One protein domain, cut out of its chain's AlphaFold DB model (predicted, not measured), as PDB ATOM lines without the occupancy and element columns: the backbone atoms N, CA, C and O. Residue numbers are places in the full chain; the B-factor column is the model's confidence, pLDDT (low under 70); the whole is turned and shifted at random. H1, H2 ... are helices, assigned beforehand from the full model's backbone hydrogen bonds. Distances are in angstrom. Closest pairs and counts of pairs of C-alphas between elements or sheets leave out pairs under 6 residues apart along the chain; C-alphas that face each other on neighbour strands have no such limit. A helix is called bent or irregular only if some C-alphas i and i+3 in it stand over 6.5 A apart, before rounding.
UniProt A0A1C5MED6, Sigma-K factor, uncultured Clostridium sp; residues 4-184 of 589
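What this domain is: This is residues 4 to 184 of the 589 residues of the protein "Sigma-K factor" of uncultured Clostridium sp (UniProt A0A1C5MED6). Two lobes of helices lie side by side, H1 to H4 in one and H5 to H9 in the other, and no helix of one touches a helix of the other. In the first, H2b, H3 and H4 pack together, with the hairpin of H1 and H2a at its far end; in the second, H6, H7 and H8 pack on the long helix H9, whose residues 178 to 184 stick out, and H5 meets H6 at a corner. The printed part has 181 residues with nine named helices, H1 to H9 in that order, and no named strand. It is all helix, mostly crossed in packing, and compact, with a radius of gyration of the C-alphas of 18.3 A and spans of 51 by 44 by 33 A.

How they stand to each other: H9, residues 152 to 184, touches H8, residues 141 to 147, about perpendicular at 75 degrees, with residues 152 to 156 of H9 alone; the closest C-alphas, of Ala 145 and Val 152, are 5.1 A apart. With its residues 155 to 162 alone H9 touches H7, residues 125 to 135, about perpendicular at 87 degrees, closest at the C-alphas of Asp 127 and Ser 162, 6.4 A. H6, residues 108 to 121, touches H9 through residues 115 to 120 alone at a steep tilt of 51 degrees, opposite ways, closest at the C-alphas of Ala 119 and Ala 169, 5.7 A. H5, residues 95 to 103, and H6 touch only at the corner, and only just, with 3 pairs of C-alphas within 8 A; the closest are those of Ala 102 and Ala 109, 5.8 A. H4, residues 68 to 86, and H7 are near each other, with 5 pairs of C-alphas within 10 A. H3, residues 40 to 56, touches H4 at a steep tilt of 48 degrees, opposite ways, closest at the C-alphas of Thr 50 and Ala 76, 5.5 A. H2, residues 14 to 34, was assigned as one helix by its hydrogen bonds but is bent, C-alphas 24 and 27 being 7.5 A apart; H2a is residues 14 to 24 and H2b residues 27 to 34. H2b touches H4 at a shallow tilt of 25 degrees, the same way, closest at the C-alphas of Cys 33 and Ala 80, 5.2 A. H1, residues 4 to 12, and H2a form a hairpin, closest at the C-alphas of Leu 10 and Gly 17, 4.1 A. Every O i to N i+4 pair is within hydrogen-bond range in H1, H2a, H2b, H3, H4, H7, H8 and H9, against 4 of 5 in H5 and 7 of 10 in H6.

Where its parts are: H9 is 46.1 A long, H4 27.3 A, H3 24.1 A and H6 20.7 A. H1 begins at C-alpha 4, (33.594, 11.490, 23.487), and H9 runs from C-alpha 152, (15.990, 37.134, 10.919), to C-alpha 184, (1.576, 12.431, 47.090).

The domain as a whole: The farthest C-alphas, of Glu 15 and Ala 183, are 53.5 A apart. The printed part has no cut; the link from H3 to H4, 11 residues, is long. Mean pLDDT of the printed part is 72.7, and 52 residues are under 70, among them residues 88 to 115 and 170 to 184.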
ATOM      1  N   LYS A   4      32.235  10.924  23.399       78.31
ATOM      2  CA  LYS A   4      33.594  11.490  23.487       78.31
ATOM      3  C   LYS A   4      34.647  10.641  22.765       78.31
ATOM      4  O   LYS A   4      35.513  11.207  22.105       78.31
ATOM      5  N   LYS A   5      34.573   9.307  22.871       77.69
ATOM      6  CA  LYS A   5      35.519   8.388  22.211       77.69
ATOM      7  C   LYS A   5      35.324   8.414  20.688       77.69
ATOM      8  O   LYS A   5      36.308   8.483  19.962       77.69
ATOM      9  N   ILE A   6      34.076   8.471  20.214       80.31
ATOM     10  CA  ILE A   6      33.757   8.578  18.777       80.31
ATOM     11  C   ILE A   6      34.247   9.908  18.197       80.31
ATOM     12  O   ILE A   6      34.860   9.929  17.135       80.31
ATOM     13  N   LEU A   7      34.033  11.023  18.905       82.44
ATOM     14  CA  LEU A   7      34.536  12.328  18.468       82.44
ATOM     15  C   LEU A   7      36.065  12.355  18.399       82.44
ATOM     16  O   LEU A   7      36.607  12.845  17.414       82.44
ATOM     17  N   HIS A   8      36.762  11.792  19.385       82.62
ATOM     18  CA  HIS A   8      38.222  11.716  19.353       82.62
ATOM     19  C   HIS A   8      38.740  10.892  18.163       82.62
ATOM     20  O   HIS A   8      39.645  11.331  17.456       82.62
ATOM     21  N   LEU A   9      38.119   9.740  17.890       82.94
ATOM     22  CA  LEU A   9      38.463   8.911  16.733       82.94
ATOM     23  C   LEU A   9      38.183   9.626  15.415       82.94
ATOM     24  O   LEU A   9      39.017   9.583  14.524       82.94
ATOM     25  N   LEU A  10      37.078  10.365  15.309       81.44
ATOM     26  CA  LEU A  10      36.799  11.187  14.134       81.44
ATOM     27  C   LEU A  10      37.883  12.253  13.868       81.44
ATOM     28  O   LEU A  10      38.013  12.688  12.726       81.44
ATOM     29  N   ASP A  11      38.625  12.718  14.887       81.56
ATOM     30  CA  ASP A  11      39.740  13.671  14.717       81.56
ATOM     31  C   ASP A  11      41.034  12.992  14.261       81.56
ATOM     32  O   ASP A  11      41.800  13.579  13.498       81.56
ATOM     33  N   GLN A  12      41.291  11.771  14.733       84.44
ATOM     34  CA  GLN A  12      42.531  11.040  14.457       84.44
ATOM     35  C   GLN A  12      42.447  10.179  13.192       84.44
ATOM     36  O   GLN A  12      43.390  10.141  12.406       84.44
ATOM     37  N   ASN A  13      41.317   9.504  13.001       86.88
ATOM     38  CA  ASN A  13      41.001   8.652  11.864       86.88
ATOM     39  C   ASN A  13      39.533   8.882  11.440       86.88
ATOM     40  O   ASN A  13      38.626   8.179  11.899       86.88
ATOM     41  N   PRO A  14      39.271   9.884  10.578       82.75
ATOM     42  CA  PRO A  14      37.912  10.288  10.223       82.75
ATOM     43  C   PRO A  14      37.055   9.176   9.606       82.75
ATOM     44  O   PRO A  14      35.841   9.185   9.789       82.75
ATOM     45  N   GLU A  15      37.662   8.230   8.885       82.94
ATOM     46  CA  GLU A  15      36.951   7.119   8.239       82.94
ATOM     47  C   GLU A  15      36.438   6.110   9.274       82.94
ATOM     48  O   GLU A  15      35.244   5.816   9.327       82.94
ATOM     49  N   GLU A  16      37.317   5.661  10.171       84.56
ATOM     50  CA  GLU A  16      36.978   4.734  11.256       84.56
ATOM     51  C   GLU A  16      35.997   5.364  12.257       84.56
ATOM     52  O   GLU A  16      35.007   4.746  12.654       84.56
ATOM     53  N   GLY A  17      36.211   6.637  12.604       86.94
ATOM     54  CA  GLY A  17      35.297   7.383  13.465       86.94
ATOM     55  C   GLY A  17      33.895   7.526  12.864       86.94
ATOM     56  O   GLY A  17      32.907   7.439  13.596       86.94
ATOM     57  N   MET A  18      33.783   7.718  11.542       86.62
ATOM     58  CA  MET A  18      32.483   7.786  10.864       86.62
ATOM     59  C   MET A  18      31.812   6.421  10.784       86.62
ATOM     60  O   MET A  18      30.602   6.349  10.991       86.62
ATOM     61  N   GLY A  19      32.577   5.351  10.550       85.38
ATOM     62  CA  GLY A  19      32.064   3.980  10.585       85.38
ATOM     63  C   GLY A  19      31.365   3.669  11.911       85.38
ATOM     64  O   GLY A  19      30.200   3.272  11.916       85.38
ATOM     65  N   LEU A  20      32.022   3.973  13.035       85.81
ATOM     66  CA  LEU A  20      31.470   3.762  14.380       85.81
ATOM     67  C   LEU A  20      30.279   4.678  14.697       85.81
ATOM     68  O   LEU A  20      29.314   4.260  15.337       85.81
ATOM     69  N   LEU A  21      30.321   5.936  14.247       86.94
ATOM     70  CA  LEU A  21      29.202   6.870  14.391       86.94
ATOM     71  C   LEU A  21      27.951   6.349  13.662       86.94
ATOM     72  O   LEU A  21      26.843   6.415  14.197       86.94
ATOM     73  N   MET A  22      28.132   5.844  12.440       88.06
ATOM     74  CA  MET A  22      27.055   5.271  11.642       88.06
ATOM     75  C   MET A  22      26.526   3.992  12.282       88.06
ATOM     76  O   MET A  22      25.321   3.892  12.488       88.06
ATOM     77  N   GLU A  23      27.399   3.066  12.674       87.25
ATOM     78  CA  GLU A  23      27.008   1.830  13.361       87.25
ATOM     79  C   GLU A  23      26.158   2.121  14.608       87.25
ATOM     80  O   GLU A  23      25.096   1.531  14.795       87.25
ATOM     81  N   GLN A  24      26.569   3.102  15.418       86.31
ATOM     82  CA  GLN A  24      25.890   3.416  16.670       86.31
ATOM     83  C   GLN A  24      24.559   4.169  16.494       86.31
ATOM     84  O   GLN A  24      23.648   3.979  17.305       86.31
ATOM     85  N   TYR A  25      24.416   5.041  15.488       87.44
ATOM     86  CA  TYR A  25      23.241   5.923  15.380       87.44
ATOM     87  C   TYR A  25      22.364   5.699  14.146       87.44
ATOM     88  O   TYR A  25      21.279   6.276  14.089       87.44
ATOM     89  N   MET A  26      22.752   4.860  13.183       87.38
ATOM     90  CA  MET A  26      21.963   4.632  11.966       87.38
ATOM     91  C   MET A  26      20.545   4.141  12.279       87.38
ATOM     92  O   MET A  26      19.591   4.689  11.733       87.38
ATOM     93  N   GLY A  27      20.392   3.186  13.204       78.31
ATOM     94  CA  GLY A  27      19.072   2.698  13.627       78.31
ATOM     95  C   GLY A  27      18.199   3.800  14.238       78.31
ATOM     96  O   GLY A  27      17.037   3.949  13.873       78.31
ATOM     97  N   LEU A  28      18.778   4.652  15.091       83.44
ATOM     98  CA  LEU A  28      18.073   5.792  15.684       83.44
ATOM     99  C   LEU A  28      17.602   6.793  14.623       83.44
ATOM    100  O   LEU A  28      16.468   7.266  14.684       83.44
ATOM    101  N   LEU A  29      18.477   7.160  13.682       88.31
ATOM    102  CA  LEU A  29      18.137   8.138  12.648       88.31
ATOM    103  C   LEU A  29      17.113   7.579  11.662       88.31
ATOM    104  O   LEU A  29      16.249   8.328  11.207       88.31
ATOM    105  N   TRP A  30      17.176   6.275  11.384       85.69
ATOM    106  CA  TRP A  30      16.166   5.573  10.603       85.69
ATOM    107  C   TRP A  30      14.793   5.694  11.261       85.69
ATOM    108  O   TRP A  30      13.868   6.219  10.641       85.69
ATOM    109  N   SER A  31      14.677   5.319  12.539       74.75
ATOM    110  CA  SER A  31      13.425   5.445  13.294       74.75
ATOM    111  C   SER A  31      12.935   6.893  13.348       74.75
ATOM    112  O   SER A  31      11.759   7.157  13.124       74.75
ATOM    113  N   ALA A  32      13.837   7.856  13.558       76.31
ATOM    114  CA  ALA A  32      13.493   9.277  13.598       76.31
ATOM    115  C   ALA A  32      12.909   9.798  12.273       76.31
ATOM    116  O   ALA A  32      11.973  10.596  12.285       76.31
ATOM    117  N   CYS A  33      13.460   9.368  11.136       84.88
ATOM    118  CA  CYS A  33      12.957   9.741   9.815       84.88
ATOM    119  C   CYS A  33      11.656   9.006   9.474       84.88
ATOM    120  O   CYS A  33      10.768   9.592   8.852       84.88
ATOM    121  N   HIS A  34      11.521   7.751   9.911       82.19
ATOM    122  CA  HIS A  34      10.350   6.918   9.652       82.19
ATOM    123  C   HIS A  34       9.059   7.476  10.268       82.19
ATOM    124  O   HIS A  34       7.987   7.303   9.700       82.19
ATOM    125  N   LEU A  35       9.168   8.245  11.358       74.50
ATOM    126  CA  LEU A  35       8.038   8.985  11.938       74.50
ATOM    127  C   LEU A  35       7.374   9.965  10.954       74.50
ATOM    128  O   LEU A  35       6.226  10.351  11.155       74.50
ATOM    129  N   TYR A  36       8.086  10.396   9.907       79.38
ATOM    130  CA  TYR A  36       7.603  11.394   8.945       79.38
ATOM    131  C   TYR A  36       7.533  10.871   7.508       79.38
ATOM    132  O   TYR A  36       6.792  11.425   6.692       79.38
ATOM    133  N   LEU A  37       8.292   9.821   7.187       80.50
ATOM    134  CA  LEU A  37       8.459   9.283   5.842       80.50
ATOM    135  C   LEU A  37       8.111   7.795   5.806       80.50
ATOM    136  O   LEU A  37       8.581   7.007   6.622       80.50
ATOM    137  N   THR A  38       7.333   7.393   4.803       80.12
ATOM    138  CA  THR A  38       6.937   5.989   4.601       80.12
ATOM    139  C   THR A  38       7.778   5.269   3.546       80.12
ATOM    140  O   THR A  38       7.768   4.046   3.507       80.12
ATOM    141  N   ASN A  39       8.462   6.002   2.659       84.31
ATOM    142  CA  ASN A  39       9.302   5.424   1.609       84.31
ATOM    143  C   ASN A  39      10.707   5.116   2.169       84.31
ATOM    144  O   ASN A  39      11.389   6.054   2.585       84.31
ATOM    145  N   PRO A  40      11.165   3.849   2.164       83.81
ATOM    146  CA  PRO A  40      12.501   3.484   2.640       83.81
ATOM    147  C   PRO A  40      13.647   4.193   1.910       83.81
ATOM    148  O   PRO A  40      14.689   4.431   2.518       83.81
ATOM    149  N   GLU A  41      13.465   4.546   0.634       88.56
ATOM    150  CA  GLU A  41      14.482   5.267  -0.142       88.56
ATOM    151  C   GLU A  41      14.675   6.696   0.387       88.56
ATOM    152  O   GLU A  41      15.802   7.082   0.695       88.56
ATOM    153  N   ASP A  42      13.580   7.427   0.618       88.06
ATOM    154  CA  ASP A  42      13.600   8.790   1.170       88.06
ATOM    155  C   ASP A  42      14.163   8.815   2.604       88.06
ATOM    156  O   ASP A  42      14.881   9.739   2.995       88.06
ATOM    157  N   ILE A  43      13.846   7.789   3.409       87.88
ATOM    158  CA  ILE A  43      14.411   7.620   4.756       87.88
ATOM    159  C   ILE A  43      15.924   7.440   4.658       87.88
ATOM    160  O   ILE A  43      16.675   8.114   5.367       87.88
ATOM    161  N   ARG A  44      16.382   6.546   3.772       89.44
ATOM    162  CA  ARG A  44      17.808   6.278   3.584       89.44
ATOM    163  C   ARG A  44      18.550   7.527   3.129       89.44
ATOM    164  O   ARG A  44      19.616   7.804   3.670       89.44
ATOM    165  N   GLU A  45      17.979   8.284   2.200       91.31
ATOM    166  CA  GLU A  45      18.525   9.561   1.740       91.31
ATOM    167  C   GLU A  45      18.666  10.553   2.903       91.31
ATOM    168  O   GLU A  45      19.760  11.060   3.150       91.31
ATOM    169  N   CYS A  46      17.617  10.745   3.711       91.31
ATOM    170  CA  CYS A  46      17.668  11.640   4.873       91.31
ATOM    171  C   CYS A  46      18.742  11.227   5.896       91.31
ATOM    172  O   CYS A  46      19.441  12.085   6.448       91.31
ATOM    173  N   VAL A  47      18.888   9.926   6.160       91.12
ATOM    174  CA  VAL A  47      19.908   9.393   7.077       91.12
ATOM    175  C   VAL A  47      21.315   9.595   6.508       91.12
ATOM    176  O   VAL A  47      22.190  10.098   7.216       91.12
ATOM    177  N   GLN A  48      21.535   9.260   5.234       90.31
ATOM    178  CA  GLN A  48      22.828   9.423   4.561       90.31
ATOM    179  C   GLN A  48      23.254  10.888   4.514       90.31
ATOM    180  O   GLN A  48      24.372  11.223   4.911       90.31
ATOM    181  N   GLU A  49      22.348  11.779   4.118       92.19
ATOM    182  CA  GLU A  49      22.615  13.210   4.122       92.19
ATOM    183  C   GLU A  49      22.887  13.749   5.527       92.19
ATOM    184  O   GLU A  49      23.683  14.669   5.683       92.19
ATOM    185  N   THR A  50      22.246  13.208   6.569       92.75
ATOM    186  CA  THR A  50      22.505  13.637   7.952       92.75
ATOM    187  C   THR A  50      23.942  13.340   8.365       92.75
ATOM    188  O   THR A  50      24.607  14.203   8.942       92.75
ATOM    189  N   PHE A  51      24.438  12.142   8.052       91.75
ATOM    190  CA  PHE A  51      25.828  11.785   8.325       91.75
ATOM    191  C   PHE A  51      26.805  12.593   7.463       91.75
ATOM    192  O   PHE A  51      27.809  13.077   7.988       91.75
ATOM    193  N   ALA A  52      26.494  12.812   6.181       89.12
ATOM    194  CA  ALA A  52      27.306  13.641   5.292       89.12
ATOM    195  C   ALA A  52      27.384  15.103   5.774       89.12
ATOM    196  O   ALA A  52      28.472  15.680   5.853       89.12
ATOM    197  N   ASP A  53      26.253  15.686   6.179       86.88
ATOM    198  CA  ASP A  53      26.183  17.045   6.718       86.88
ATOM    199  C   ASP A  53      26.943  17.171   8.037       86.88
ATOM    200  O   ASP A  53      27.616  18.183   8.264       86.88
ATOM    201  N   PHE A  54      26.840  16.160   8.907       87.81
ATOM    202  CA  PHE A  54      27.592  16.110  10.156       87.81
ATOM    203  C   PHE A  54      29.095  16.078   9.890       87.81
ATOM    204  O   PHE A  54      29.824  16.868  10.487       87.81
ATOM    205  N   TYR A  55      29.542  15.228   8.965       85.94
ATOM    206  CA  TYR A  55      30.945  15.122   8.581       85.94
ATOM    207  C   TYR A  55      31.477  16.448   8.018       85.94
ATOM    208  O   TYR A  55      32.466  16.982   8.514       85.94
ATOM    209  N   GLY A  56      30.768  17.041   7.051       80.50
ATOM    210  CA  GLY A  56      31.185  18.284   6.392       80.50
ATOM    211  C   GLY A  56      31.099  19.540   7.267       80.50
ATOM    212  O   GLY A  56      31.765  20.533   6.987       80.50
ATOM    213  N   ASN A  57      30.296  19.524   8.335       81.25
ATOM    214  CA  ASN A  57      30.106  20.670   9.233       81.25
ATOM    215  C   ASN A  57      30.472  20.361  10.688       81.25
ATOM    216  O   ASN A  57      29.965  21.014  11.607       81.25
ATOM    217  N   ARG A  58      31.344  19.377  10.911       74.69
ATOM    218  CA  ARG A  58      31.662  18.856  12.243       74.69
ATOM    219  C   ARG A  58      32.136  19.930  13.219       74.69
ATOM    220  O   ARG A  58      31.727  19.935  14.378       74.69
ATOM    221  N   GLU A  59      32.897  20.909  12.735       75.56
ATOM    222  CA  GLU A  59      33.383  22.045  13.528       75.56
ATOM    223  C   GLU A  59      32.270  22.922  14.122       75.56
ATOM    224  O   GLU A  59      32.542  23.765  14.976       75.56
ATOM    225  N   ARG A  60      31.012  22.769  13.689       75.12
ATOM    226  CA  ARG A  60      29.864  23.484  14.268       75.12
ATOM    227  C   ARG A  60      29.311  22.804  15.515       75.12
ATOM    228  O   ARG A  60      28.630  23.467  16.302       75.12
ATOM    229  N   PHE A  61      29.596  21.519  15.713       78.12
ATOM    230  CA  PHE A  61      29.209  20.817  16.926       78.12
ATOM    231  C   PHE A  61      30.045  21.317  18.116       78.12
ATOM    232  O   PHE A  61      31.243  21.599  18.017       78.12
ATOM    233  N   ARG A  62      29.384  21.487  19.261       73.25
ATOM    234  CA  ARG A  62      29.996  21.911  20.526       73.25
ATOM    235  C   ARG A  62      29.452  20.992  21.608       73.25
ATOM    236  O   ARG A  62      28.270  21.097  21.930       73.25
ATOM    237  N   ALA A  63      30.299  20.127  22.164       71.19
ATOM    238  CA  ALA A  63      29.899  19.134  23.167       71.19
ATOM    239  C   ALA A  63      29.257  19.767  24.419       71.19
ATOM    240  O   ALA A  63      28.370  19.186  25.030       71.19
ATOM    241  N   GLU A  64      29.633  21.004  24.751       64.38
ATOM    242  CA  GLU A  64      29.035  21.799  25.835       64.38
ATOM    243  C   GLU A  64      27.549  22.139  25.610       64.38
ATOM    244  O   GLU A  64      26.845  22.512  26.546       64.38
ATOM    245  N   ARG A  65      27.059  22.067  24.364       59.03
ATOM    246  CA  ARG A  65      25.689  22.453  23.986       59.03
ATOM    247  C   ARG A  65      24.743  21.267  23.789       59.03
ATOM    248  O   ARG A  65      23.560  21.503  23.549       59.03
ATOM    249  N   GLY A  66      25.230  20.029  23.879       68.12
ATOM    250  CA  GLY A  66      24.413  18.822  23.739       68.12
ATOM    251  C   GLY A  66      25.205  17.590  23.302       68.12
ATOM    252  O   GLY A  66      26.392  17.676  22.993       68.12
ATOM    253  N   THR A  67      24.528  16.442  23.268       77.12
ATOM    254  CA  THR A  67      25.101  15.152  22.850       77.12
ATOM    255  C   THR A  67      25.117  15.000  21.328       77.12
ATOM    256  O   THR A  67      24.334  15.639  20.617       77.12
ATOM    257  N   VAL A  68      25.989  14.126  20.817       80.25
ATOM    258  CA  VAL A  68      26.067  13.806  19.381       80.25
ATOM    259  C   VAL A  68      24.764  13.153  18.929       80.25
ATOM    260  O   VAL A  68      24.204  13.537  17.901       80.25
ATOM    261  N   LYS A  69      24.215  12.263  19.769       79.81
ATOM    262  CA  LYS A  69      22.894  11.642  19.589       79.81
ATOM    263  C   LYS A  69      21.801  12.682  19.315       79.81
ATOM    264  O   LYS A  69      21.097  12.594  18.311       79.81
ATOM    265  N   ALA A  70      21.668  13.685  20.189       72.31
ATOM    266  CA  ALA A  70      20.639  14.716  20.056       72.31
ATOM    267  C   ALA A  70      20.866  15.605  18.823       72.31
ATOM    268  O   ALA A  70      19.911  15.993  18.149       72.31
ATOM    269  N   TYR A  71      22.126  15.912  18.507       80.25
ATOM    270  CA  TYR A  71      22.478  16.732  17.351       80.25
ATOM    271  C   TYR A  71      22.115  16.052  16.024       80.25
ATOM    272  O   TYR A  71      21.444  16.663  15.191       80.25
ATOM    273  N   LEU A  72      22.488  14.779  15.856       83.75
ATOM    274  CA  LEU A  72      22.157  13.991  14.665       83.75
ATOM    275  C   LEU A  72      20.644  13.794  14.518       83.75
ATOM    276  O   LEU A  72      20.104  13.997  13.433       83.75
ATOM    277  N   TYR A  73      19.947  13.489  15.618       81.44
ATOM    278  CA  TYR A  73      18.492  13.323  15.618       81.44
ATOM    279  C   TYR A  73      17.768  14.572  15.092       81.44
ATOM    280  O   TYR A  73      16.879  14.472  14.248       81.44
ATOM    281  N   VAL A  74      18.164  15.769  15.544       76.94
ATOM    282  CA  VAL A  74      17.538  17.031  15.109       76.94
ATOM    283  C   VAL A  74      17.764  17.299  13.620       76.94
ATOM    284  O   VAL A  74      16.858  17.805  12.954       76.94
ATOM    285  N   ILE A  75      18.949  16.980  13.091       83.62
ATOM    286  CA  ILE A  75      19.249  17.147  11.662       83.62
ATOM    287  C   ILE A  75      18.398  16.180  10.831       83.62
ATOM    288  O   ILE A  75      17.693  16.633   9.929       83.62
ATOM    289  N   ALA A  76      18.394  14.893  11.191       84.75
ATOM    290  CA  ALA A  76      17.617  13.859  10.508       84.75
ATOM    291  C   ALA A  76      16.118  14.177  10.504       84.75
ATOM    292  O   ALA A  76      15.489  14.206   9.447       84.75
ATOM    293  N   LYS A  77      15.560  14.541  11.666       80.94
ATOM    294  CA  LYS A  77      14.156  14.951  11.794       80.94
ATOM    295  C   LYS A  77      13.810  16.127  10.877       80.94
ATOM    296  O   LYS A  77      12.782  16.100  10.209       80.94
ATOM    297  N   ARG A  78      14.653  17.165  10.817       78.56
ATOM    298  CA  ARG A  78      14.405  18.331   9.947       78.56
ATOM    299  C   ARG A  78      14.403  17.959   8.468       78.56
ATOM    300  O   ARG A  78      13.546  18.447   7.735       78.56
ATOM    301  N   LYS A  79      15.339  17.109   8.039       86.06
ATOM    302  CA  LYS A  79      15.384  16.607   6.660       86.06
ATOM    303  C   LYS A  79      14.132  15.798   6.332       86.06
ATOM    304  O   LYS A  79      13.489  16.085   5.329       86.06
ATOM    305  N   ALA A  80      13.722  14.902   7.228       84.75
ATOM    306  CA  ALA A  80      12.534  14.080   7.043       84.75
ATOM    307  C   ALA A  80      11.243  14.910   6.941       84.75
ATOM    308  O   ALA A  80      10.451  14.695   6.028       84.75
ATOM    309  N   ILE A  81      11.058  15.914   7.809       79.44
ATOM    310  CA  ILE A  81       9.908  16.836   7.742       79.44
ATOM    311  C   ILE A  81       9.901  17.611   6.417       79.44
ATOM    312  O   ILE A  81       8.861  17.731   5.769       79.44
ATOM    313  N   ARG A  82      11.063  18.118   5.986       81.38
ATOM    314  CA  ARG A  82      11.193  18.872   4.731       81.38
ATOM    315  C   ARG A  82      10.886  17.998   3.515       81.38
ATOM    316  O   ARG A  82      10.161  18.443   2.629       81.38
ATOM    317  N   MET A  83      11.408  16.774   3.490       83.44
ATOM    318  CA  MET A  83      11.155  15.796   2.431       83.44
ATOM    319  C   MET A  83       9.672  15.393   2.394       83.44
ATOM    320  O   MET A  83       9.055  15.388   1.333       83.44
ATOM    321  N   ALA A  84       9.049  15.168   3.558       80.00
ATOM    322  CA  ALA A  84       7.620  14.873   3.651       80.00
ATOM    323  C   ALA A  84       6.764  16.008   3.061       80.00
ATOM    324  O   ALA A  84       5.877  15.752   2.244       80.00
ATOM    325  N   ALA A  85       7.088  17.263   3.399       74.06
ATOM    326  CA  ALA A  85       6.416  18.438   2.851       74.06
ATOM    327  C   ALA A  85       6.579  18.563   1.322       74.06
ATOM    328  O   ALA A  85       5.625  18.930   0.636       74.06
ATOM    329  N   GLN A  86       7.758  18.235   0.774       80.12
ATOM    330  CA  GLN A  86       8.018  18.239  -0.676       80.12
ATOM    331  C   GLN A  86       7.247  17.141  -1.416       80.12
ATOM    332  O   GLN A  86       6.736  17.383  -2.507       80.12
ATOM    333  N   ASN A  87       7.080  15.976  -0.791       79.75
ATOM    334  CA  ASN A  87       6.321  14.848  -1.330       79.75
ATOM    335  C   ASN A  87       4.794  15.079  -1.349       79.75
ATOM    336  O   ASN A  87       4.030  14.153  -1.621       79.75
ATOM    337  N   GLY A  88       4.321  16.291  -1.025       60.78
ATOM    338  CA  GLY A  88       2.896  16.646  -0.994       60.78
ATOM    339  C   GLY A  88       2.111  15.974   0.136       60.78
ATOM    340  O   GLY A  88       0.909  16.198   0.275       60.78
ATOM    341  N   LYS A  89       2.780  15.180   0.976       56.19
ATOM    342  CA  LYS A  89       2.224  14.663   2.219       56.19
ATOM    343  C   LYS A  89       2.410  15.749   3.272       56.19
ATOM    344  O   LYS A  89       3.469  15.855   3.886       56.19
ATOM    345  N   GLN A  90       1.378  16.558   3.515       45.69
ATOM    346  CA  GLN A  90       1.269  17.216   4.816       45.69
ATOM    347  C   GLN A  90       1.189  16.104   5.859       45.69
ATOM    348  O   GLN A  90       0.128  15.530   6.093       45.69
ATOM    349  N   SER A  91       2.340  15.743   6.421       43.66
ATOM    350  CA  SER A  91       2.432  14.788   7.509       43.66
ATOM    351  C   SER A  91       1.857  15.462   8.752       43.66
ATOM    352  O   SER A  91       2.574  16.029   9.572       43.66
ATOM    353  N   MET A  92       0.529  15.445   8.877       44.72
ATOM    354  CA  MET A  92      -0.058  15.260  10.192       44.72
ATOM    355  C   MET A  92       0.350  13.849  10.581       44.72
ATOM    356  O   MET A  92      -0.297  12.890  10.168       44.72
ATOM    357  N   VAL A  93       1.474  13.718  11.284       44.62
ATOM    358  CA  VAL A  93       1.773  12.474  11.988       44.62
ATOM    359  C   VAL A  93       0.529  12.191  12.836       44.62
ATOM    360  O   VAL A  93       0.177  13.056  13.648       44.62
ATOM    361  N   PRO A  94      -0.200  11.080  12.609       41.03
ATOM    362  CA  PRO A  94      -1.319  10.725  13.465       41.03
ATOM    363  C   PRO A  94      -0.805  10.698  14.901       41.03
ATOM    364  O   PRO A  94       0.274  10.160  15.157       41.03
ATOM    365  N   LEU A  95      -1.543  11.324  15.820       38.19
ATOM    366  CA  LEU A  95      -1.174  11.410  17.237       38.19
ATOM    367  C   LEU A  95      -0.793  10.029  17.814       38.19
ATOM    368  O   LEU A  95       0.117   9.943  18.631       38.19
ATOM    369  N   GLU A  96      -1.429   8.984  17.286       35.38
ATOM    370  CA  GLU A  96      -1.289   7.563  17.617       35.38
ATOM    371  C   GLU A  96       0.101   6.976  17.278       35.38
ATOM    372  O   GLU A  96       0.632   6.167  18.031       35.38
ATOM    373  N   MET A  97       0.774   7.432  16.211       38.34
ATOM    374  CA  MET A  97       2.123   6.933  15.865       38.34
ATOM    375  C   MET A  97       3.226   7.500  16.775       38.34
ATOM    376  O   MET A  97       4.327   6.955  16.842       38.34
ATOM    377  N   LEU A  98       2.950   8.606  17.478       39.56
ATOM    378  CA  LEU A  98       3.811   9.118  18.548       39.56
ATOM    379  C   LEU A  98       3.524   8.439  19.896       39.56
ATOM    380  O   LEU A  98       4.405   8.440  20.754       39.56
ATOM    381  N   GLU A  99       2.328   7.874  20.080       33.94
ATOM    382  CA  GLU A  99       1.934   7.132  21.284       33.94
ATOM    383  C   GLU A  99       2.622   5.764  21.349       33.94
ATOM    384  O   GLU A  99       3.147   5.422  22.403       33.94
ATOM    385  N   GLU A 100       2.759   5.044  20.231       34.09
ATOM    386  CA  GLU A 100       3.530   3.784  20.194       34.09
ATOM    387  C   GLU A 100       5.024   3.989  20.499       34.09
ATOM    388  O   GLU A 100       5.635   3.176  21.187       34.09
ATOM    389  N   ALA A 101       5.617   5.109  20.070       35.69
ATOM    390  CA  ALA A 101       7.007   5.441  20.393       35.69
ATOM    391  C   ALA A 101       7.201   5.938  21.841       35.69
ATOM    392  O   ALA A 101       8.323   5.909  22.347       35.69
ATOM    393  N   ALA A 102       6.136   6.417  22.497       33.38
ATOM    394  CA  ALA A 102       6.145   6.822  23.904       33.38
ATOM    395  C   ALA A 102       5.859   5.638  24.846       33.38
ATOM    396  O   ALA A 102       6.449   5.575  25.926       33.38
ATOM    397  N   ALA A 103       5.025   4.683  24.417       34.53
ATOM    398  CA  ALA A 103       4.687   3.467  25.157       34.53
ATOM    399  C   ALA A 103       5.915   2.583  25.447       34.53
ATOM    400  O   ALA A 103       5.993   1.976  26.509       34.53
ATOM    401  N   ASP A 104       6.916   2.596  24.564       34.00
ATOM    402  CA  ASP A 104       8.177   1.856  24.737       34.00
ATOM    403  C   ASP A 104       9.175   2.556  25.696       34.00
ATOM    404  O   ASP A 104      10.275   2.064  25.940       34.00
ATOM    405  N   SER A 105       8.815   3.729  26.243       34.44
ATOM    406  CA  SER A 105       9.678   4.555  27.109       34.44
ATOM    407  C   SER A 105       9.116   4.858  28.509       34.44
ATOM    408  O   SER A 105       9.721   5.641  29.241       34.44
ATOM    409  N   GLY A 106       8.018   4.208  28.907       30.11
ATOM    410  CA  GLY A 106       7.438   4.317  30.253       30.11
ATOM    411  C   GLY A 106       6.610   5.587  30.513       30.11
ATOM    412  O   GLY A 106       6.590   6.529  29.716       30.11
ATOM    413  N   GLU A 107       5.913   5.600  31.656       34.34
ATOM    414  CA  GLU A 107       4.986   6.658  32.116       34.34
ATOM    415  C   GLU A 107       5.615   8.071  32.160       34.34
ATOM    416  O   GLU A 107       4.919   9.076  31.975       34.34
ATOM    417  N   ASP A 108       6.944   8.163  32.265       34.81
ATOM    418  CA  ASP A 108       7.715   9.414  32.233       34.81
ATOM    419  C   ASP A 108       7.578  10.201  30.914       34.81
ATOM    420  O   ASP A 108       7.711  11.433  30.889       34.81
ATOM    421  N   ALA A 109       7.310   9.537  29.784       34.72
ATOM    422  CA  ALA A 109       7.210  10.200  28.481       34.72
ATOM    423  C   ALA A 109       5.876  10.947  28.289       34.72
ATOM    424  O   ALA A 109       5.846  12.015  27.666       34.72
ATOM    425  N   ILE A 110       4.785  10.424  28.861       37.56
ATOM    426  CA  ILE A 110       3.438  11.011  28.774       37.56
ATOM    427  C   ILE A 110       3.359  12.271  29.653       37.56
ATOM    428  O   ILE A 110       2.921  13.325  29.177       37.56
ATOM    429  N   LEU A 111       3.918  12.215  30.870       42.97
ATOM    430  CA  LEU A 111       4.050  13.352  31.798       42.97
ATOM    431  C   LEU A 111       4.830  14.539  31.194       42.97
ATOM    432  O   LEU A 111       4.521  15.706  31.454       42.97
ATOM    433  N   ASN A 112       5.805  14.275  30.320       57.72
ATOM    434  CA  ASN A 112       6.620  15.317  29.687       57.72
ATOM    435  C   ASN A 112       5.895  16.100  28.569       57.72
ATOM    436  O   ASN A 112       6.258  17.250  28.289       57.72
ATOM    437  N   ARG A 113       4.864  15.532  27.926       59.41
ATOM    438  CA  ARG A 113       4.160  16.176  26.799       59.41
ATOM    439  C   ARG A 113       3.143  17.219  27.258       59.41
ATOM    440  O   ARG A 113       3.122  18.325  26.714       59.41
ATOM    441  N   GLU A 114       2.324  16.896  28.254       65.31
ATOM    442  CA  GLU A 114       1.344  17.842  28.804       65.31
ATOM    443  C   GLU A 114       2.038  19.049  29.439       65.31
ATOM    444  O   GLU A 114       1.658  20.196  29.189       65.31
ATOM    445  N   ALA A 115       3.131  18.811  30.168       66.19
ATOM    446  CA  ALA A 115       3.966  19.866  30.731       66.19
ATOM    447  C   ALA A 115       4.560  20.784  29.643       66.19
ATOM    448  O   ALA A 115       4.612  22.007  29.816       66.19
ATOM    449  N   LEU A 116       4.972  20.226  28.498       71.12
ATOM    450  CA  LEU A 116       5.474  20.997  27.359       71.12
ATOM    451  C   LEU A 116       4.384  21.858  26.711       71.12
ATOM    452  O   LEU A 116       4.631  23.032  26.428       71.12
ATOM    453  N   GLU A 117       3.186  21.316  26.504       78.56
ATOM    454  CA  GLU A 117       2.057  22.066  25.941       78.56
ATOM    455  C   GLU A 117       1.591  23.184  26.889       78.56
ATOM    456  O   GLU A 117       1.404  24.327  26.461       78.56
ATOM    457  N   GLN A 118       1.540  22.921  28.199       76.38
ATOM    458  CA  GLN A 118       1.287  23.953  29.209       76.38
ATOM    459  C   GLN A 118       2.373  25.040  29.210       76.38
ATOM    460  O   GLN A 118       2.068  26.233  29.293       76.38
ATOM    461  N   ALA A 119       3.651  24.668  29.087       76.25
ATOM    462  CA  ALA A 119       4.752  25.625  29.005       76.25
ATOM    463  C   ALA A 119       4.688  26.471  27.719       76.25
ATOM    464  O   ALA A 119       4.919  27.684  27.768       76.25
ATOM    465  N   LEU A 120       4.326  25.866  26.581       80.31
ATOM    466  CA  LEU A 120       4.086  26.567  25.315       80.31
ATOM    467  C   LEU A 120       2.901  27.534  25.406       80.31
ATOM    468  O   LEU A 120       2.968  28.612  24.808       80.31
ATOM    469  N   GLY A 121       1.867  27.201  26.185       81.56
ATOM    470  CA  GLY A 121       0.734  28.082  26.486       81.56
ATOM    471  C   GLY A 121       1.103  29.328  27.302       81.56
ATOM    472  O   GLY A 121       0.426  30.348  27.211       81.56
ATOM    473  N   LYS A 122       2.216  29.300  28.053       80.19
ATOM    474  CA  LYS A 122       2.723  30.459  28.818       80.19
ATOM    475  C   LYS A 122       3.518  31.456  27.963       80.19
ATOM    476  O   LYS A 122       3.867  32.544  28.437       80.19
ATOM    477  N   LEU A 123       3.856  31.107  26.721       84.94
ATOM    478  CA  LEU A 123       4.474  32.040  25.779       84.94
ATOM    479  C   LEU A 123       3.417  32.938  25.129       84.94
ATOM    480  O   LEU A 123       2.247  32.592  25.032       84.94
ATOM    481  N   LYS A 124       3.845  34.097  24.612       86.81
ATOM    482  CA  LYS A 124       2.983  34.882  23.720       86.81
ATOM    483  C   LYS A 124       2.656  34.040  22.491       86.81
ATOM    484  O   LYS A 124       3.540  33.366  21.972       86.81
ATOM    485  N   GLU A 125       1.439  34.152  21.977       85.00
ATOM    486  CA  GLU A 125       0.957  33.352  20.844       85.00
ATOM    487  C   GLU A 125       1.917  33.370  19.641       85.00
ATOM    488  O   GLU A 125       2.281  32.323  19.113       85.00
ATOM    489  N   GLN A 126       2.433  34.548  19.270       83.75
ATOM    490  CA  GLN A 126       3.417  34.679  18.187       83.75
ATOM    491  C   GLN A 126       4.744  33.967  18.480       83.75
ATOM    492  O   GLN A 126       5.367  33.427  17.569       83.75
ATOM    493  N   ASP A 127       5.186  33.970  19.734       85.62
ATOM    494  CA  ASP A 127       6.423  33.316  20.151       85.62
ATOM    495  C   ASP A 127       6.234  31.789  20.217       85.62
ATOM    496  O   ASP A 127       7.120  31.051  19.798       85.62
ATOM    497  N   SER A 128       5.068  31.317  20.673       84.62
ATOM    498  CA  SER A 128       4.684  29.898  20.652       84.62
ATOM    499  C   SER A 128       4.583  29.376  19.218       84.62
ATOM    500  O   SER A 128       5.208  28.374  18.877       84.62
ATOM    501  N   ARG A 129       3.906  30.120  18.331       84.25
ATOM    502  CA  ARG A 129       3.823  29.816  16.895       84.25
ATOM    503  C   ARG A 129       5.204  29.744  16.247       84.25
ATOM    504  O   ARG A 129       5.464  28.818  15.492       84.25
ATOM    505  N   MET A 130       6.106  30.665  16.582       85.31
ATOM    506  CA  MET A 130       7.488  30.658  16.087       85.31
ATOM    507  C   MET A 130       8.258  29.402  16.517       85.31
ATOM    508  O   MET A 130       8.960  28.806  15.703       85.31
ATOM    509  N   ILE A 131       8.118  28.983  17.782       81.44
ATOM    510  CA  ILE A 131       8.693  27.719  18.263       81.44
ATOM    511  C   ILE A 131       8.066  26.535  17.514       81.44
ATOM    512  O   ILE A 131       8.794  25.656  17.052       81.44
ATOM    513  N   ARG A 132       6.745  26.526  17.308       80.44
ATOM    514  CA  ARG A 132       6.078  25.440  16.577       80.44
ATOM    515  C   ARG A 132       6.566  25.320  15.133       80.44
ATOM    516  O   ARG A 132       6.990  24.241  14.734       80.44
ATOM    517  N   MET A 133       6.652  26.433  14.410       76.31
ATOM    518  CA  MET A 133       7.158  26.467  13.032       76.31
ATOM    519  C   MET A 133       8.570  25.888  12.897       76.31
ATOM    520  O   MET A 133       8.912  25.263  11.900       76.31
ATOM    521  N   GLN A 134       9.407  26.059  13.914       74.12
ATOM    522  CA  GLN A 134      10.767  25.541  13.878       74.12
ATOM    523  C   GLN A 134      10.877  24.051  14.202       74.12
ATOM    524  O   GLN A 134      11.711  23.352  13.622       74.12
ATOM    525  N   TYR A 135      10.118  23.585  15.194       68.12
ATOM    526  CA  TYR A 135      10.301  22.251  15.773       68.12
ATOM    527  C   TYR A 135       9.263  21.224  15.296       68.12
ATOM    528  O   TYR A 135       9.567  20.028  15.313       68.12
ATOM    529  N   TYR A 136       8.089  21.678  14.848       67.38
ATOM    530  CA  TYR A 136       7.029  20.852  14.257       67.38
ATOM    531  C   TYR A 136       7.046  20.963  12.732       67.38
ATOM    532  O   TYR A 136       7.104  19.938  12.065       67.38
ATOM    533  N   ASP A 137       7.120  22.184  12.190       68.19
ATOM    534  CA  ASP A 137       7.097  22.393  10.730       68.19
ATOM    535  C   ASP A 137       8.504  22.342  10.098       68.19
ATOM    536  O   ASP A 137       8.663  22.445   8.884       68.19
ATOM    537  N   GLY A 138       9.554  22.193  10.916       62.25
ATOM    538  CA  GLY A 138      10.939  22.037  10.458       62.25
ATOM    539  C   GLY A 138      11.563  23.283   9.815       62.25
ATOM    540  O   GLY A 138      12.646  23.181   9.236       62.25
ATOM    541  N   LEU A 139      10.925  24.454   9.921       74.44
ATOM    542  CA  LEU A 139      11.384  25.676   9.265       74.44
ATOM    543  C   LEU A 139      12.657  26.247   9.906       74.44
ATOM    544  O   LEU A 139      12.864  26.253  11.124       74.44
ATOM    545  N   THR A 140      13.527  26.798   9.068       75.56
ATOM    546  CA  THR A 140      14.719  27.539   9.487       75.56
ATOM    547  C   THR A 140      14.356  28.944   9.973       75.56
ATOM    548  O   THR A 140      13.337  29.514   9.597       75.56
ATOM    549  N   CYS A 141      15.230  29.590  10.758       75.19
ATOM    550  CA  CYS A 141      14.992  30.969  11.213       75.19
ATOM    551  C   CYS A 141      14.792  31.975  10.062       75.19
ATOM    552  O   CYS A 141      14.225  33.037  10.298       75.19
ATOM    553  N   ARG A 142      15.290  31.680   8.851       78.56
ATOM    554  CA  ARG A 142      15.091  32.519   7.658       78.56
ATOM    555  C   ARG A 142      13.691  32.331   7.077       78.56
ATOM    556  O   ARG A 142      12.991  33.315   6.898       78.56
ATOM    557  N   GLU A 143      13.261  31.086   6.899       78.50
ATOM    558  CA  GLU A 143      11.905  30.760   6.430       78.50
ATOM    559  C   GLU A 143      10.841  31.273   7.419       78.50
ATOM    560  O   GLU A 143       9.830  31.841   7.020       78.50
ATOM    561  N   ILE A 144      11.104  31.182   8.728       83.81
ATOM    562  CA  ILE A 144      10.231  31.750   9.768       83.81
ATOM    563  C   ILE A 144      10.197  33.283   9.701       83.81
ATOM    564  O   ILE A 144       9.144  33.891   9.880       83.81
ATOM    565  N   ALA A 145      11.341  33.925   9.455       86.94
ATOM    566  CA  ALA A 145      11.430  35.376   9.306       86.94
ATOM    567  C   ALA A 145      10.598  35.876   8.120       86.94
ATOM    568  O   ALA A 145       9.871  36.860   8.256       86.94
ATOM    569  N   GLU A 146      10.642  35.160   7.002       87.88
ATOM    570  CA  GLU A 146       9.808  35.430   5.831       87.88
ATOM    571  C   GLU A 146       8.323  35.202   6.137       87.88
ATOM    572  O   GLU A 146       7.518  36.113   5.949       87.88
ATOM    573  N   ALA A 147       7.969  34.043   6.701       85.69
ATOM    574  CA  ALA A 147       6.583  33.676   6.997       85.69
ATOM    575  C   ALA A 147       5.911  34.583   8.044       85.69
ATOM    576  O   ALA A 147       4.694  34.758   8.033       85.69
ATOM    577  N   MET A 148       6.692  35.157   8.963       86.31
ATOM    578  CA  MET A 148       6.199  36.069   9.999       86.31
ATOM    579  C   MET A 148       6.413  37.552   9.661       86.31
ATOM    580  O   MET A 148       6.048  38.402  10.471       86.31
ATOM    581  N   HIS A 149       7.011  37.874   8.506       89.31
ATOM    582  CA  HIS A 149       7.416  39.231   8.119       89.31
ATOM    583  C   HIS A 149       8.269  39.947   9.188       89.31
ATOM    584  O   HIS A 149       8.054  41.113   9.522       89.31
ATOM    585  N   LEU A 150       9.254  39.238   9.745       89.75
ATOM    586  CA  LEU A 150      10.168  39.739  10.773       89.75
ATOM    587  C   LEU A 150      11.623  39.695  10.288       89.75
ATOM    588  O   LEU A 150      11.990  38.808   9.529       89.75
ATOM    589  N   PRO A 151      12.516  40.573  10.781       90.00
ATOM    590  CA  PRO A 151      13.949  40.409  10.547       90.00
ATOM    591  C   PRO A 151      14.476  39.097  11.154       90.00
ATOM    592  O   PRO A 151      14.140  38.760  12.291       90.00
ATOM    593  N   VAL A 152      15.382  38.403  10.456       85.94
ATOM    594  CA  VAL A 152      15.990  37.134  10.919       85.94
ATOM    595  C   VAL A 152      16.633  37.272  12.304       85.94
ATOM    596  O   VAL A 152      16.498  36.391  13.152       85.94
ATOM    597  N   GLU A 153      17.293  38.399  12.575       80.81
ATOM    598  CA  GLU A 153      17.886  38.682  13.889       80.81
ATOM    599  C   GLU A 153      16.829  38.833  14.996       80.81
ATOM    600  O   GLU A 153      17.053  38.436  16.141       80.81
ATOM    601  N   THR A 154      15.642  39.339  14.656       82.06
ATOM    602  CA  THR A 154      14.501  39.419  15.577       82.06
ATOM    603  C   THR A 154      13.963  38.026  15.886       82.06
ATOM    604  O   THR A 154      13.716  37.730  17.054       82.06
ATOM    605  N   VAL A 155      13.841  37.155  14.877       83.81
ATOM    606  CA  VAL A 155      13.437  35.747  15.054       83.81
ATOM    607  C   VAL A 155      14.420  35.016  15.967       83.81
ATOM    608  O   VAL A 155      13.996  34.460  16.975       83.81
ATOM    609  N   LYS A 156      15.734  35.107  15.721       72.44
ATOM    610  CA  LYS A 156      16.758  34.485  16.585       72.44
ATOM    611  C   LYS A 156      16.675  34.965  18.038       72.44
ATOM    612  O   LYS A 156      16.700  34.153  18.963       72.44
ATOM    613  N   LYS A 157      16.558  36.283  18.256       76.19
ATOM    614  CA  LYS A 157      16.470  36.866  19.608       76.19
ATOM    615  C   LYS A 157      15.184  36.465  20.325       76.19
ATOM    616  O   LYS A 157      15.226  36.170  21.520       76.19
ATOM    617  N   ARG A 158      14.045  36.458  19.623       84.19
ATOM    618  CA  ARG A 158      12.761  36.014  20.183       84.19
ATOM    619  C   ARG A 158      12.806  34.531  20.513       84.19
ATOM    620  O   ARG A 158      12.544  34.182  21.656       84.19
ATOM    621  N   GLN A 159      13.287  33.696  19.599       80.75
ATOM    622  CA  GLN A 159      13.455  32.262  19.810       80.75
ATOM    623  C   GLN A 159      14.333  31.959  21.034       80.75
ATOM    624  O   GLN A 159      13.942  31.176  21.895       80.75
ATOM    625  N   GLN A 160      15.485  32.622  21.174       72.56
ATOM    626  CA  GLN A 160      16.360  32.433  22.333       72.56
ATOM    627  C   GLN A 160      15.661  32.802  23.652       72.56
ATOM    628  O   GLN A 160      15.820  32.107  24.657       72.56
ATOM    629  N   ARG A 161      14.874  33.886  23.664       77.38
ATOM    630  CA  ARG A 161      14.085  34.298  24.837       77.38
ATOM    631  C   ARG A 161      12.963  33.306  25.140       77.38
ATOM    632  O   ARG A 161      12.781  32.959  26.303       77.38
ATOM    633  N   SER A 162      12.255  32.834  24.119       81.00
ATOM    634  CA  SER A 162      11.182  31.847  24.242       81.00
ATOM    635  C   SER A 162      11.704  30.517  24.778       81.00
ATOM    636  O   SER A 162      11.144  30.000  25.736       81.00
ATOM    637  N   LEU A 163      12.836  30.021  24.271       75.50
ATOM    638  CA  LEU A 163      13.472  28.798  24.769       75.50
ATOM    639  C   LEU A 163      13.942  28.930  26.225       75.50
ATOM    640  O   LEU A 163      13.771  28.000  27.007       75.50
ATOM    641  N   ARG A 164      14.483  30.090  26.628       72.00
ATOM    642  CA  ARG A 164      14.818  30.347  28.043       72.00
ATOM    643  C   ARG A 164      13.579  30.316  28.936       72.00
ATOM    644  O   ARG A 164      13.628  29.726  30.010       72.00
ATOM    645  N   LYS A 165      12.477  30.928  28.494       76.50
ATOM    646  CA  LYS A 165      11.202  30.914  29.224       76.50
ATOM    647  C   LYS A 165      10.610  29.512  29.324       76.50
ATOM    648  O   LYS A 165      10.165  29.145  30.402       76.50
ATOM    649  N   LEU A 166      10.653  28.733  28.242       75.81
ATOM    650  CA  LEU A 166      10.214  27.336  28.246       75.81
ATOM    651  C   LEU A 166      11.048  26.496  29.210       75.81
ATOM    652  O   LEU A 166      10.478  25.770  30.011       75.81
ATOM    653  N   ARG A 167      12.379  26.651  29.205       68.06
ATOM    654  CA  ARG A 167      13.263  25.945  30.143       68.06
ATOM    655  C   ARG A 167      12.922  26.261  31.600       68.06
ATOM    656  O   ARG A 167      12.829  25.344  32.401       68.06
ATOM    657  N   LEU A 168      12.709  27.535  31.930       69.75
ATOM    658  CA  LEU A 168      12.298  27.945  33.277       69.75
ATOM    659  C   LEU A 168      10.911  27.402  33.642       69.75
ATOM    660  O   LEU A 168      10.727  26.897  34.740       69.75
ATOM    661  N   ALA A 169       9.943  27.471  32.725       72.00
ATOM    662  CA  ALA A 169       8.593  26.966  32.960       72.00
ATOM    663  C   ALA A 169       8.570  25.446  33.169       72.00
ATOM    664  O   ALA A 169       7.875  24.981  34.064       72.00
ATOM    665  N   LEU A 170       9.355  24.697  32.392       67.69
ATOM    666  CA  LEU A 170       9.518  23.252  32.546       67.69
ATOM    667  C   LEU A 170      10.262  22.895  33.836       67.69
ATOM    668  O   LEU A 170       9.861  21.957  34.502       67.69
ATOM    669  N   MET A 171      11.280  23.664  34.241       64.94
ATOM    670  CA  MET A 171      11.932  23.485  35.548       64.94
ATOM    671  C   MET A 171      10.963  23.716  36.710       64.94
ATOM    672  O   MET A 171      10.984  22.962  37.672       64.94
ATOM    673  N   VAL A 172      10.097  24.729  36.619       66.50
ATOM    674  CA  VAL A 172       9.068  24.993  37.636       66.50
ATOM    675  C   VAL A 172       8.001  23.902  37.639       66.50
ATOM    676  O   VAL A 172       7.586  23.488  38.710       66.50
ATOM    677  N   LEU A 173       7.563  23.417  36.474       65.50
ATOM    678  CA  LEU A 173       6.608  22.307  36.386       65.50
ATOM    679  C   LEU A 173       7.214  20.994  36.894       65.50
ATOM    680  O   LEU A 173       6.528  20.270  37.598       65.50
ATOM    681  N   ALA A 174       8.491  20.724  36.622       55.66
ATOM    682  CA  ALA A 174       9.211  19.589  37.192       55.66
ATOM    683  C   ALA A 174       9.372  19.735  38.710       55.66
ATOM    684  O   ALA A 174       9.120  18.787  39.430       55.66
ATOM    685  N   ALA A 175       9.710  20.925  39.217       52.06
ATOM    686  CA  ALA A 175       9.775  21.182  40.654       52.06
ATOM    687  C   ALA A 175       8.400  21.062  41.330       52.06
ATOM    688  O   ALA A 175       8.316  20.525  42.422       52.06
ATOM    689  N   LEU A 176       7.321  21.517  40.686       58.66
ATOM    690  CA  LEU A 176       5.946  21.328  41.160       58.66
ATOM    691  C   LEU A 176       5.495  19.870  41.053       58.66
ATOM    692  O   LEU A 176       4.729  19.430  41.895       58.66
ATOM    693  N   GLY A 177       5.968  19.129  40.052       53.72
ATOM    694  CA  GLY A 177       5.756  17.691  39.917       53.72
ATOM    695  C   GLY A 177       6.504  16.908  40.989       53.72
ATOM    696  O   GLY A 177       5.920  16.022  41.585       53.72
ATOM    697  N   ILE A 178       7.742  17.295  41.312       51.62
ATOM    698  CA  ILE A 178       8.523  16.744  42.427       51.62
ATOM    699  C   ILE A 178       7.862  17.113  43.754       51.62
ATOM    700  O   ILE A 178       7.650  16.237  44.567       51.62
ATOM    701  N   LEU A 179       7.460  18.369  43.967       47.12
ATOM    702  CA  LEU A 179       6.729  18.784  45.171       47.12
ATOM    703  C   LEU A 179       5.360  18.104  45.274       47.12
ATOM    704  O   LEU A 179       4.931  17.776  46.370       47.12
ATOM    705  N   GLY A 180       4.687  17.880  44.146       45.53
ATOM    706  CA  GLY A 180       3.440  17.131  44.051       45.53
ATOM    707  C   GLY A 180       3.640  15.641  44.308       45.53
ATOM    708  O   GLY A 180       2.814  15.050  44.982       45.53
ATOM    709  N   ALA A 181       4.746  15.053  43.854       42.47
ATOM    710  CA  ALA A 181       5.154  13.688  44.165       42.47
ATOM    711  C   ALA A 181       5.584  13.557  45.631       42.47
ATOM    712  O   ALA A 181       5.214  12.589  46.268       42.47
ATOM    713  N   CYS A 182       6.257  14.556  46.206       39.78
ATOM    714  CA  CYS A 182       6.554  14.642  47.636       39.78
ATOM    715  C   CYS A 182       5.285  14.858  48.478       39.78
ATOM    716  O   CYS A 182       5.221  14.394  49.606       39.78
ATOM    717  N   ALA A 183       4.269  15.547  47.947       38.88
ATOM    718  CA  ALA A 183       2.963  15.710  48.591       38.88
ATOM    719  C   ALA A 183       2.020  14.515  48.353       38.88
ATOM    720  O   ALA A 183       1.095  14.305  49.127       38.88
ATOM    721  N   ALA A 184       2.224  13.727  47.297       36.84
ATOM    722  CA  ALA A 184       1.576  12.431  47.090       36.84
ATOM    723  C   ALA A 184       2.274  11.328  47.903       36.84
ATOM    724  O   ALA A 184       1.610  10.409  48.365       36.84
TER     725      ALA A 184